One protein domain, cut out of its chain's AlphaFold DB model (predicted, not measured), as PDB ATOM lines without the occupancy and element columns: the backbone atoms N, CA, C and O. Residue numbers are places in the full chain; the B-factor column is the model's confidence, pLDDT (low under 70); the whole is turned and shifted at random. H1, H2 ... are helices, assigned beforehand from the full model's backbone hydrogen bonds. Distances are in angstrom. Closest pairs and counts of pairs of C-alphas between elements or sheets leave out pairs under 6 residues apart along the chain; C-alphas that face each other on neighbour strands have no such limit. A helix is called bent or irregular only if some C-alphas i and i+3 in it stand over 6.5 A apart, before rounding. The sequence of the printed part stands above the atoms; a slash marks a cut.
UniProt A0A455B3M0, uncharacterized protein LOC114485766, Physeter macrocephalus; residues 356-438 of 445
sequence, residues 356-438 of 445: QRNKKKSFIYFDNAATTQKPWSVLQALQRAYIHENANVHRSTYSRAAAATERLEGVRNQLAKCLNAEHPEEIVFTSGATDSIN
ATOM      1  N   GLN A 356      15.059  55.274 -29.960       54.62
ATOM      2  CA  GLN A 356      16.035  55.861 -30.888       54.62
ATOM      3  C   GLN A 356      15.787  55.431 -32.341       54.62
ATOM      4  O   GLN A 356      16.633  54.791 -32.968       54.62
ATOM      5  N   ARG A 357      14.627  55.795 -32.913       48.34
ATOM      6  CA  ARG A 357      14.305  55.472 -34.318       48.34
ATOM      7  C   ARG A 357      13.857  56.645 -35.195       48.34
ATOM      8  O   ARG A 357      12.887  56.525 -35.932       48.34
ATOM      9  N   ASN A 358      14.635  57.732 -35.198       44.62
ATOM     10  CA  ASN A 358      14.976  58.473 -36.427       44.62
ATOM     11  C   ASN A 358      16.088  59.513 -36.183       44.62
ATOM     12  O   ASN A 358      15.925  60.408 -35.364       44.62
ATOM     13  N   LYS A 359      17.182  59.489 -36.963       53.91
ATOM     14  CA  LYS A 359      18.334  60.423 -36.834       53.91
ATOM     15  C   LYS A 359      18.036  61.903 -37.189       53.91
ATOM     16  O   LYS A 359      18.964  62.666 -37.433       53.91
ATOM     17  N   LYS A 360      16.764  62.305 -37.303       51.38
ATOM     18  CA  LYS A 360      16.341  63.663 -37.714       51.38
ATOM     19  C   LYS A 360      15.156  64.245 -36.930       51.38
ATOM     20  O   LYS A 360      14.833  65.407 -37.150       51.38
ATOM     21  N   LYS A 361      14.488  63.470 -36.066       56.16
ATOM     22  CA  LYS A 361      13.383  63.927 -35.201       56.16
ATOM     23  C   LYS A 361      13.314  63.054 -33.950       56.16
ATOM     24  O   LYS A 361      13.465  61.839 -34.064       56.16
ATOM     25  N   SER A 362      13.034  63.664 -32.801       65.19
ATOM     26  CA  SER A 362      12.759  62.959 -31.547       65.19
ATOM     27  C   SER A 362      11.620  61.954 -31.726       65.19
ATOM     28  O   SER A 362      10.620  62.248 -32.385       65.19
ATOM     29  N   PHE A 363      11.767  60.764 -31.148       73.31
ATOM     30  CA  PHE A 363      10.724  59.745 -31.159       73.31
ATOM     31  C   PHE A 363       9.665  60.089 -30.108       73.31
ATOM     32  O   PHE A 363       9.980  60.223 -28.929       73.31
ATOM     33  N   ILE A 364       8.415  60.234 -30.544       81.75
ATOM     34  CA  ILE A 364       7.262  60.506 -29.683       81.75
ATOM     35  C   ILE A 364       6.292  59.339 -29.861       81.75
ATOM     36  O   ILE A 364       5.940  59.001 -30.993       81.75
ATOM     37  N   TYR A 365       5.882  58.714 -28.756       83.44
ATOM     38  CA  TYR A 365       5.037  57.521 -28.758       83.44
ATOM     39  C   TYR A 365       3.801  57.733 -27.884       83.44
ATOM     40  O   TYR A 365       3.871  57.674 -26.656       83.44
ATOM     41  N   PHE A 366       2.667  57.993 -28.537       91.12
ATOM     42  CA  PHE A 366       1.365  58.205 -27.895       91.12
ATOM     43  C   PHE A 366       0.378  57.044 -28.127       91.12
ATOM     44  O   PHE A 366      -0.773  57.127 -27.722       91.12
ATOM     45  N   ASP A 367       0.839  55.932 -28.703       91.19
ATOM     46  CA  ASP A 367       0.045  54.722 -28.982       91.19
ATOM     47  C   ASP A 367       0.048  53.724 -27.796       91.19
ATOM     48  O   ASP A 367      -0.049  52.508 -27.946       91.19
ATOM     49  N   ASN A 368       0.171  54.248 -26.570       90.69
ATOM     50  CA  ASN A 368       0.323  53.445 -25.348       90.69
ATOM     51  C   ASN A 368      -0.912  52.584 -25.018       90.69
ATOM     52  O   ASN A 368      -0.795  51.624 -24.259       90.69
ATOM     53  N   ALA A 369      -2.075  52.919 -25.588       94.25
ATOM     54  CA  ALA A 369      -3.309  52.149 -25.455       94.25
ATOM     55  C   ALA A 369      -3.291  50.841 -26.272       94.25
ATOM     56  O   ALA A 369      -3.949  49.882 -25.880       94.25
ATOM     57  N   ALA A 370      -2.530  50.780 -27.374       93.19
ATOM     58  CA  ALA A 370      -2.331  49.546 -28.131       93.19
ATOM     59  C   ALA A 370      -1.262  48.656 -27.477       93.19
ATOM     60  O   ALA A 370      -1.447  47.447 -27.353       93.19
ATOM     61  N   THR A 371      -0.142  49.242 -27.032       88.75
ATOM     62  CA  THR A 371       0.842  48.564 -26.172       88.75
ATOM     63  C   THR A 371       1.782  49.555 -25.484       88.75
ATOM     64  O   THR A 371       2.125  50.599 -26.028       88.75
ATOM     65  N   THR A 372       2.260  49.221 -24.286       89.69
ATOM     66  CA  THR A 372       3.250  50.030 -23.558       89.69
ATOM     67  C   THR A 372       4.686  49.629 -23.899       89.69
ATOM     68  O   THR A 372       5.003  48.439 -23.997       89.69
ATOM     69  N   GLN A 373       5.590  50.608 -24.005       85.75
ATOM     70  CA  GLN A 373       7.038  50.346 -24.020       85.75
ATOM     71  C   GLN A 373       7.470  49.710 -22.686       85.75
ATOM     72  O   GLN A 373       6.878  49.995 -21.645       85.75
ATOM     73  N   LYS A 374       8.475  48.824 -22.698       84.94
ATOM     74  CA  LYS A 374       8.878  48.068 -21.496       84.94
ATOM     75  C   LYS A 374      10.098  48.713 -20.820       84.94
ATOM     76  O   LYS A 374      11.079  48.981 -21.518       84.94
ATOM     77  N   PRO A 375      10.073  48.961 -19.496       86.06
ATOM     78  CA  PRO A 375      11.209  49.536 -18.784       86.06
ATOM     79  C   PRO A 375      12.364  48.532 -18.683       86.06
ATOM     80  O   PRO A 375      12.172  47.316 -18.751       86.06
ATOM     81  N   TRP A 376      13.580  49.045 -18.491       82.44
ATOM     82  CA  TRP A 376      14.805  48.239 -18.488       82.44
ATOM     83  C   TRP A 376      14.817  47.141 -17.411       82.44
ATOM     84  O   TRP A 376      15.275  46.034 -17.677       82.44
ATOM     85  N   SER A 377      14.232  47.407 -16.241       86.44
ATOM     86  CA  SER A 377      14.065  46.436 -15.150       86.44
ATOM     87  C   SER A 377      13.288  45.183 -15.575       86.44
ATOM     88  O   SER A 377      13.703  44.069 -15.262       86.44
ATOM     89  N   VAL A 378      12.211  45.340 -16.354       87.25
ATOM     90  CA  VAL A 378      11.415  44.218 -16.890       87.25
ATOM     91  C   VAL A 378      12.222  43.405 -17.904       87.25
ATOM     92  O   VAL A 378      12.164  42.176 -17.892       87.25
ATOM     93  N   LEU A 379      13.025  44.067 -18.745       88.31
ATOM     94  CA  LEU A 379      13.906  43.385 -19.701       88.31
ATOM     95  C   LEU A 379      15.020  42.600 -18.986       88.31
ATOM     96  O   LEU A 379      15.285  41.455 -19.346       88.31
ATOM     97  N   GLN A 380      15.623  43.172 -17.938       89.25
ATOM     98  CA  GLN A 380      16.623  42.492 -17.110       89.25
ATOM     99  C   GLN A 380      16.037  41.305 -16.334       89.25
ATOM    100  O   GLN A 380      16.680  40.258 -16.263       89.25
ATOM    101  N   ALA A 381      14.825  41.434 -15.785       89.12
ATOM    102  CA  ALA A 381      14.136  40.337 -15.106       89.12
ATOM    103  C   ALA A 381      13.853  39.169 -16.069       89.12
ATOM    104  O   ALA A 381      14.189  38.025 -15.766       89.12
ATOM    105  N   LEU A 382      13.333  39.467 -17.266       91.56
ATOM    106  CA  LEU A 382      13.080  38.473 -18.312       91.56
ATOM    107  C   LEU A 382      14.376  37.781 -18.777       91.56
ATOM    108  O   LEU A 382      14.419  36.559 -18.912       91.56
ATOM    109  N   GLN A 383      15.450  38.550 -18.982       93.25
ATOM    110  CA  GLN A 383      16.761  38.012 -19.348       93.25
ATOM    111  C   GLN A 383      17.335  37.108 -18.245       93.25
ATOM    112  O   GLN A 383      17.834  36.024 -18.545       93.25
ATOM    113  N   ARG A 384      17.243  37.522 -16.972       90.38
ATOM    114  CA  ARG A 384      17.700  36.725 -15.825       90.38
ATOM    115  C   ARG A 384      16.951  35.397 -15.743       90.38
ATOM    116  O   ARG A 384      17.599  34.356 -15.625       90.38
ATOM    117  N   ALA A 385      15.624  35.438 -15.884       89.56
ATOM    118  CA  ALA A 385      14.776  34.255 -15.866       89.56
ATOM    119  C   ALA A 385      15.213  33.236 -16.935       89.56
ATOM    120  O   ALA A 385      15.476  32.077 -16.617       89.56
ATOM    121  N   TYR A 386      15.393  33.669 -18.190       90.94
ATOM    122  CA  TYR A 386      15.793  32.761 -19.271       90.94
ATOM    123  C   TYR A 386      17.225  32.218 -19.160       90.94
ATOM    124  O   TYR A 386      17.449  31.062 -19.521       90.94
ATOM    125  N   ILE A 387      18.190  33.012 -18.681       91.88
ATOM    126  CA  ILE A 387      19.601  32.592 -18.617       91.88
ATOM    127  C   ILE A 387      19.872  31.688 -17.404       91.88
ATOM    128  O   ILE A 387      20.534  30.659 -17.543       91.88
ATOM    129  N   HIS A 388      19.372  32.051 -16.220       85.94
ATOM    130  CA  HIS A 388      19.773  31.407 -14.962       85.94
ATOM    131  C   HIS A 388      18.709  30.461 -14.390       85.94
ATOM    132  O   HIS A 388      19.052  29.445 -13.785       85.94
ATOM    133  N   GLU A 389      17.428  30.777 -14.581       81.56
ATOM    134  CA  GLU A 389      16.323  30.209 -13.788       81.56
ATOM    135  C   GLU A 389      15.380  29.321 -14.623       81.56
ATOM    136  O   GLU A 389      14.533  28.630 -14.068       81.56
ATOM    137  N   ASN A 390      15.554  29.283 -15.949       88.62
ATOM    138  CA  ASN A 390      14.696  28.559 -16.888       88.62
ATOM    139  C   ASN A 390      14.570  27.062 -16.533       88.62
ATOM    140  O   ASN A 390      15.555  26.315 -16.588       88.62
ATOM    141  N   ALA A 391      13.359  26.655 -16.156       87.00
ATOM    142  CA  ALA A 391      12.953  25.307 -15.778       87.00
ATOM    143  C   ALA A 391      11.417  25.199 -15.841       87.00
ATOM    144  O   ALA A 391      10.716  26.206 -15.734       87.00
ATOM    145  N   ASN A 392      10.881  23.981 -15.972       88.62
ATOM    146  CA  ASN A 392       9.432  23.768 -15.907       88.62
ATOM    147  C   ASN A 392       8.930  23.853 -14.459       88.62
ATOM    148  O   ASN A 392       9.387  23.118 -13.583       88.62
ATOM    149  N   VAL A 393       7.946  24.722 -14.243       85.88
ATOM    150  CA  VAL A 393       7.340  25.010 -12.937       85.88
ATOM    151  C   VAL A 393       6.499  23.826 -12.432       85.88
ATOM    152  O   VAL A 393       5.946  23.069 -13.234       85.88
ATOM    153  N   HIS A 394       6.413  23.642 -11.108       76.44
ATOM    154  CA  HIS A 394       5.610  22.620 -10.402       76.44
ATOM    155  C   HIS A 394       5.869  21.134 -10.746       76.44
ATOM    156  O   HIS A 394       5.203  20.261 -10.194       76.44
ATOM    157  N   ARG A 395       6.803  20.802 -11.649       66.25
ATOM    158  CA  ARG A 395       6.954  19.441 -12.210       66.25
ATOM    159  C   ARG A 395       8.247  18.712 -11.837       66.25
ATOM    160  O   ARG A 395       8.592  17.731 -12.495       66.25
ATOM    161  N   SER A 396       9.026  19.182 -10.862       68.44
ATOM    162  CA  SER A 396      10.362  18.618 -10.614       68.44
ATOM    163  C   SER A 396      10.924  18.883  -9.219       68.44
ATOM    164  O   SER A 396      10.693  19.932  -8.631       68.44
ATOM    165  N   THR A 397      11.731  17.933  -8.744       73.38
ATOM    166  CA  THR A 397      12.454  17.953  -7.460       73.38
ATOM    167  C   THR A 397      13.851  18.584  -7.536       73.38
ATOM    168  O   THR A 397      14.503  18.734  -6.507       73.38
ATOM    169  N   TYR A 398      14.341  18.955  -8.727       80.94
ATOM    170  CA  TYR A 398      15.654  19.590  -8.876       80.94
ATOM    171  C   TYR A 398      15.611  21.098  -8.572       80.94
ATOM    172  O   TYR A 398      14.644  21.794  -8.889       80.94
ATOM    173  N   SER A 399      16.705  21.617  -8.007       83.75
ATOM    174  CA  SER A 399      16.809  22.970  -7.432       83.75
ATOM    175  C   SER A 399      16.345  24.106  -8.352       83.75
ATOM    176  O   SER A 399      15.617  24.991  -7.909       83.75
ATOM    177  N   ARG A 400      16.697  24.077  -9.647       82.06
ATOM    178  CA  ARG A 400      16.256  25.095 -10.623       82.06
ATOM    179  C   ARG A 400      14.734  25.161 -10.791       82.06
ATOM    180  O   ARG A 400      14.204  26.258 -10.913       82.06
ATOM    181  N   ALA A 401      14.023  24.032 -10.769       85.50
ATOM    182  CA  ALA A 401      12.562  24.028 -10.874       85.50
ATOM    183  C   ALA A 401      11.888  24.514  -9.584       85.50
ATOM    184  O   ALA A 401      10.891  25.232  -9.656       85.50
ATOM    185  N   ALA A 402      12.459  24.191  -8.418       86.25
ATOM    186  CA  ALA A 402      12.014  24.750  -7.143       86.25
ATOM    187  C   ALA A 402      12.162  26.286  -7.137       86.25
ATOM    188  O   ALA A 402      11.176  26.989  -6.945       86.25
ATOM    189  N   ALA A 403      13.345  26.806  -7.484       86.19
ATOM    190  CA  ALA A 403      13.630  28.246  -7.528       86.19
ATOM    191  C   ALA A 403      12.832  29.023  -8.602       86.19
ATOM    192  O   ALA A 403      12.592  30.225  -8.444       86.19
ATOM    193  N   ALA A 404      12.421  28.359  -9.690       88.38
ATOM    194  CA  ALA A 404      11.493  28.909 -10.680       88.38
ATOM    195  C   ALA A 404      10.041  28.936 -10.162       88.38
ATOM    196  O   ALA A 404       9.316  29.898 -10.409       88.38
ATOM    197  N   THR A 405       9.633  27.910  -9.408       90.56
ATOM    198  CA  THR A 405       8.303  27.820  -8.781       90.56
ATOM    199  C   THR A 405       8.139  28.853  -7.675       90.56
ATOM    200  O   THR A 405       7.194  29.630  -7.710       90.56
ATOM    201  N   GLU A 406       9.109  28.957  -6.769       90.38
ATOM    202  CA  GLU A 406       9.142  29.967  -5.708       90.38
ATOM    203  C   GLU A 406       9.022  31.399  -6.260       90.38
ATOM    204  O   GLU A 406       8.267  32.211  -5.727       90.38
ATOM    205  N   ARG A 407       9.687  31.707  -7.384       90.38
ATOM    206  CA  ARG A 407       9.539  33.005  -8.064       90.38
ATOM    207  C   ARG A 407       8.161  33.209  -8.688       90.38
ATOM    208  O   ARG A 407       7.641  34.318  -8.592       90.38
ATOM    209  N   LEU A 408       7.570  32.191  -9.323       92.06
ATOM    210  CA  LEU A 408       6.227  32.317  -9.902       92.06
ATOM    211  C   LEU A 408       5.183  32.578  -8.807       92.06
ATOM    212  O   LEU A 408       4.371  33.492  -8.942       92.06
ATOM    213  N   GLU A 409       5.263  31.848  -7.692       93.56
ATOM    214  CA  GLU A 409       4.402  32.075  -6.529       93.56
ATOM    215  C   GLU A 409       4.688  33.421  -5.854       93.56
ATOM    216  O   GLU A 409       3.759  34.117  -5.445       93.56
ATOM    217  N   GLY A 410       5.947  33.858  -5.798       94.62
ATOM    218  CA  GLY A 410       6.312  35.203  -5.350       94.62
ATOM    219  C   GLY A 410       5.640  36.302  -6.183       94.62
ATOM    220  O   GLY A 410       5.078  37.242  -5.621       94.62
ATOM    221  N   VAL A 411       5.615  36.157  -7.513       95.12
ATOM    222  CA  VAL A 411       4.909  37.079  -8.422       95.12
ATOM    223  C   VAL A 411       3.390  36.993  -8.246       95.12
ATOM    224  O   VAL A 411       2.733  38.032  -8.202       95.12
ATOM    225  N   ARG A 412       2.817  35.793  -8.074       96.12
ATOM    226  CA  ARG A 412       1.383  35.615  -7.776       96.12
ATOM    227  C   ARG A 412       0.982  36.351  -6.491       96.12
ATOM    228  O   ARG A 412       0.030  37.125  -6.502       96.12
ATOM    229  N   ASN A 413       1.762  36.194  -5.422       96.62
ATOM    230  CA  ASN A 413       1.567  36.885  -4.145       96.62
ATOM    231  C   ASN A 413       1.716  38.416  -4.252       96.62
ATOM    232  O   ASN A 413       1.000  39.158  -3.578       96.62
ATOM    233  N   GLN A 414       2.626  38.912  -5.097       96.25
ATOM    234  CA  GLN A 414       2.757  40.350  -5.372       96.25
ATOM    235  C   GLN A 414       1.545  40.896  -6.141       96.25
ATOM    236  O   GLN A 414       1.048  41.972  -5.812       96.25
ATOM    237  N   LEU A 415       1.032  40.151  -7.125       96.56
ATOM    238  CA  LEU A 415      -0.155  40.534  -7.894       96.56
ATOM    239  C   LEU A 415      -1.436  40.494  -7.056       96.56
ATOM    240  O   LEU A 415      -2.237  41.417  -7.166       96.56
ATOM    241  N   ALA A 416      -1.594  39.504  -6.173       97.12
ATOM    242  CA  ALA A 416      -2.709  39.439  -5.229       97.12
ATOM    243  C   ALA A 416      -2.782  40.708  -4.359       97.12
ATOM    244  O   ALA A 416      -3.826  41.352  -4.283       97.12
ATOM    245  N   LYS A 417      -1.641  41.142  -3.803       96.50
ATOM    246  CA  LYS A 417      -1.532  42.400  -3.041       96.50
ATOM    247  C   LYS A 417      -1.769  43.646  -3.903       96.50
ATOM    248  O   LYS A 417      -2.392  44.590  -3.436       96.50
ATOM    249  N   CYS A 418      -1.297  43.650  -5.150       96.25
ATOM    250  CA  CYS A 418      -1.478  44.760  -6.093       96.25
ATOM    251  C   CYS A 418      -2.950  44.958  -6.507       96.25
ATOM    252  O   CYS A 418      -3.397  46.088  -6.690       96.25
ATOM    253  N   LEU A 419      -3.705  43.863  -6.631       96.31
ATOM    254  CA  LEU A 419      -5.121  43.855  -7.014       96.31
ATOM    255  C   LEU A 419      -6.086  43.818  -5.815       96.31
ATOM    256  O   LEU A 419      -7.295  43.867  -6.018       96.31
ATOM    257  N   ASN A 420      -5.565  43.743  -4.583       96.50
ATOM    258  CA  ASN A 420      -6.329  43.549  -3.346       96.50
ATOM    259  C   ASN A 420      -7.264  42.315  -3.407       96.50
ATOM    260  O   ASN A 420      -8.432  42.378  -3.019       96.50
ATOM    261  N   ALA A 421      -6.738  41.196  -3.910       96.75
ATOM    262  CA  ALA A 421      -7.358  39.875  -3.792       96.75
ATOM    263  C   ALA A 421      -7.226  39.345  -2.350       96.75
ATOM    264  O   ALA A 421      -6.277  39.707  -1.645       96.75
ATOM    265  N   GLU A 422      -8.153  38.492  -1.907       96.06
ATOM    266  CA  GLU A 422      -8.118  37.904  -0.560       96.06
ATOM    267  C   GLU A 422      -7.125  36.735  -0.502       96.06
ATOM    268  O   GLU A 422      -6.418  36.553   0.496       96.06
ATOM    269  N   HIS A 423      -7.012  35.974  -1.597       96.38
ATOM    270  CA  HIS A 423      -6.154  34.795  -1.696       96.38
ATOM    271  C   HIS A 423      -5.335  34.790  -3.004       96.38
ATOM    272  O   HIS A 423      -5.859  35.122  -4.070       96.38
ATOM    273  N   PRO A 424      -4.042  34.401  -2.984       95.75
ATOM    274  CA  PRO A 424      -3.233  34.329  -4.203       95.75
ATOM    275  C   PRO A 424      -3.775  33.314  -5.219       95.75
ATOM    276  O   PRO A 424      -3.585  33.503  -6.420       95.75
ATOM    277  N   GLU A 425      -4.493  32.284  -4.772       96.06
ATOM    278  CA  GLU A 425      -5.172  31.281  -5.601       96.06
ATOM    279  C   GLU A 425      -6.221  31.886  -6.555       96.06
ATOM    280  O   GLU A 425      -6.515  31.292  -7.591       96.06
ATOM    281  N   GLU A 426      -6.738  33.086  -6.262       96.31
ATOM    282  CA  GLU A 426      -7.656  33.832  -7.139       96.31
ATOM    283  C   GLU A 426      -6.945  34.381  -8.397       96.31
ATOM    284  O   GLU A 426      -7.584  34.718  -9.396       96.31
ATOM    285  N   ILE A 427      -5.607  34.452  -8.383       97.00
ATOM    286  CA  ILE A 427      -4.790  35.026  -9.458       97.00
ATOM    287  C   ILE A 427      -4.394  33.948 -10.484       97.00
ATOM    288  O   ILE A 427      -3.349  33.284 -10.401       97.00
ATOM    289  N   VAL A 428      -5.244  33.813 -11.505       95.62
ATOM    290  CA  VAL A 428      -5.034  32.951 -12.677       95.62
ATOM    291  C   VAL A 428      -4.216  33.679 -13.752       95.62
ATOM    292  O   VAL A 428      -4.620  34.720 -14.265       95.62
ATOM    293  N   PHE A 429      -3.074  33.103 -14.142       96.06
ATOM    294  CA  PHE A 429      -2.267  33.597 -15.263       96.06
ATOM    295  C   PHE A 429      -2.837  33.126 -16.612       96.06
ATOM    296  O   PHE A 429      -3.091  31.938 -16.801       96.06
ATOM    297  N   THR A 430      -2.976  34.046 -17.570       96.88
ATOM    298  CA  THR A 430      -3.436  33.789 -18.950       96.88
ATOM    299  C   THR A 430      -2.498  34.463 -19.964       96.88
ATOM    300  O   THR A 430      -1.577  35.181 -19.572       96.88
ATOM    301  N   SER A 431      -2.698  34.253 -21.275       95.25
ATOM    302  CA  SER A 431      -1.878  34.933 -22.299       95.25
ATOM    303  C   SER A 431      -2.208  36.430 -22.452       95.25
ATOM    304  O   SER A 431      -1.383  37.207 -22.937       95.25
ATOM    305  N   GLY A 432      -3.403  36.843 -22.017       95.44
ATOM    306  CA  GLY A 432      -3.909  38.210 -22.094       95.44
ATOM    307  C   GLY A 432      -5.395  38.297 -21.731       95.44
ATOM    308  O   GLY A 432      -6.070  37.283 -21.556       95.44
ATOM    309  N   ALA A 433      -5.925  39.520 -21.648       95.88
ATOM    310  CA  ALA A 433      -7.285  39.781 -21.161       95.88
ATOM    311  C   ALA A 433      -8.391  39.038 -21.942       95.88
ATOM    312  O   ALA A 433      -9.357  38.576 -21.340       95.88
ATOM    313  N   THR A 434      -8.236  38.873 -23.261       96.56
ATOM    314  CA  THR A 434      -9.179  38.114 -24.099       96.56
ATOM    315  C   THR A 434      -9.272  36.647 -23.672       96.56
ATOM    316  O   THR A 434     -10.372  36.108 -23.587       96.56
ATOM    317  N   ASP A 435      -8.145  36.016 -23.336       96.81
ATOM    318  CA  ASP A 435      -8.121  34.629 -22.861       96.81
ATOM    319  C   ASP A 435      -8.726  34.505 -21.461       96.81
ATOM    320  O   ASP A 435      -9.415  33.526 -21.194       96.81
ATOM    321  N   SER A 436      -8.553  35.506 -20.589       96.94
ATOM    322  CA  SER A 436      -9.243  35.543 -19.291       96.94
ATOM    323  C   SER A 436     -10.767  35.603 -19.448       96.94
ATOM    324  O   SER A 436     -11.482  34.889 -18.750       96.94
ATOM    325  N   ILE A 437     -11.274  36.405 -20.392       96.38
ATOM    326  CA  ILE A 437     -12.715  36.481 -20.691       96.38
ATOM    327  C   ILE A 437     -13.216  35.146 -21.264       96.38
ATOM    328  O   ILE A 437     -14.243  34.636 -20.817       96.38
ATOM    329  N   ASN A 438     -12.472  34.546 -22.198       95.81
ATOM    330  CA  ASN A 438     -12.806  33.244 -22.781       95.81
ATOM    331  C   ASN A 438     -12.789  32.109 -21.739       95.81
ATOM    332  O   ASN A 438     -13.650  31.235 -21.783       95.81
TER     333      ASN A 438
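AT A GLANCE: This is residues 356 to 438 of the 445 residues of the protein "uncharacterized protein LOC114485766" of Physeter macrocephalus (UniProt A0A455B3M0). Two helices, H2 and the shorter H1, meet near the last residue of H1 and open from there as a V, with a long strand-free tail leading into H1 and a short helix, H3, set off at the other end of the printed part. Residues 357 to 363 and 366 to 372 of the tail stick out from the body, and beyond H2 a long link leads to H3, which touches no helix. The printed part has 83 residues with three named helices, in the order H1, H2, H3, and no named strand; the class is all helix, though named elements hold 41 of the 83 residues, under half. The whole is only just loose, close to extended, with a radius of gyration of the C-alphas of 17.3 A, and it is elongated, spanning 55 by 32 by 24 A.

HOW THE PARTS SIT: The longest helix is H2, residues 399 to 419. H1, residues 376 to 389, touches H2, and the closest C-alphas of the two are those of Glu 389 and Ala 404, 5.9 A apart. H1 touches H2 with residue 389 alone, and H2 touches H1 with residues 400 to 404 alone. The two helices run opposite ways at a shallow tilt of 30 degrees and form a helical hairpin, with centres 14.5 A apart. H3, residues 433 to 438, is apart from H1 and also apart from H2. In H1, H2 and H3 every O i to N i+4 pair is within hydrogen-bond range.

IN THESE COORDINATES: H2 runs 30.3 A from C-alpha 399 at (16.809, 22.970, -7.432) to C-alpha 419 at (-5.121, 43.855, -7.014). H1 begins at C-alpha 376 at (14.805, 48.239, -18.488) and measures 18.7 A from first to last C-alpha; it is neither bent nor irregular, but only just: C-alphas 386 and 389 are 6.1 A apart. H3 measures 8.7 A and ends at C-alpha 438 at (-12.806, 33.244, -22.781).

THE WHOLE: The two C-alphas farthest apart are those of Lys 360 and Thr 397, 55.0 A. The printed part has no cut. The link from H1 to H2, 9 residues, is short, and the link from H2 to H3, 13 residues, is long. Residues 374 to 384, of which 376 to 384 belong to H1, stand free, and so do residues 430 to 435, of which 433 to 435 belong to H3. The mean pLDDT of the printed part is 87.0, and the model's confidence is low, under 70, at residues 356 to 362 and 395 to 396.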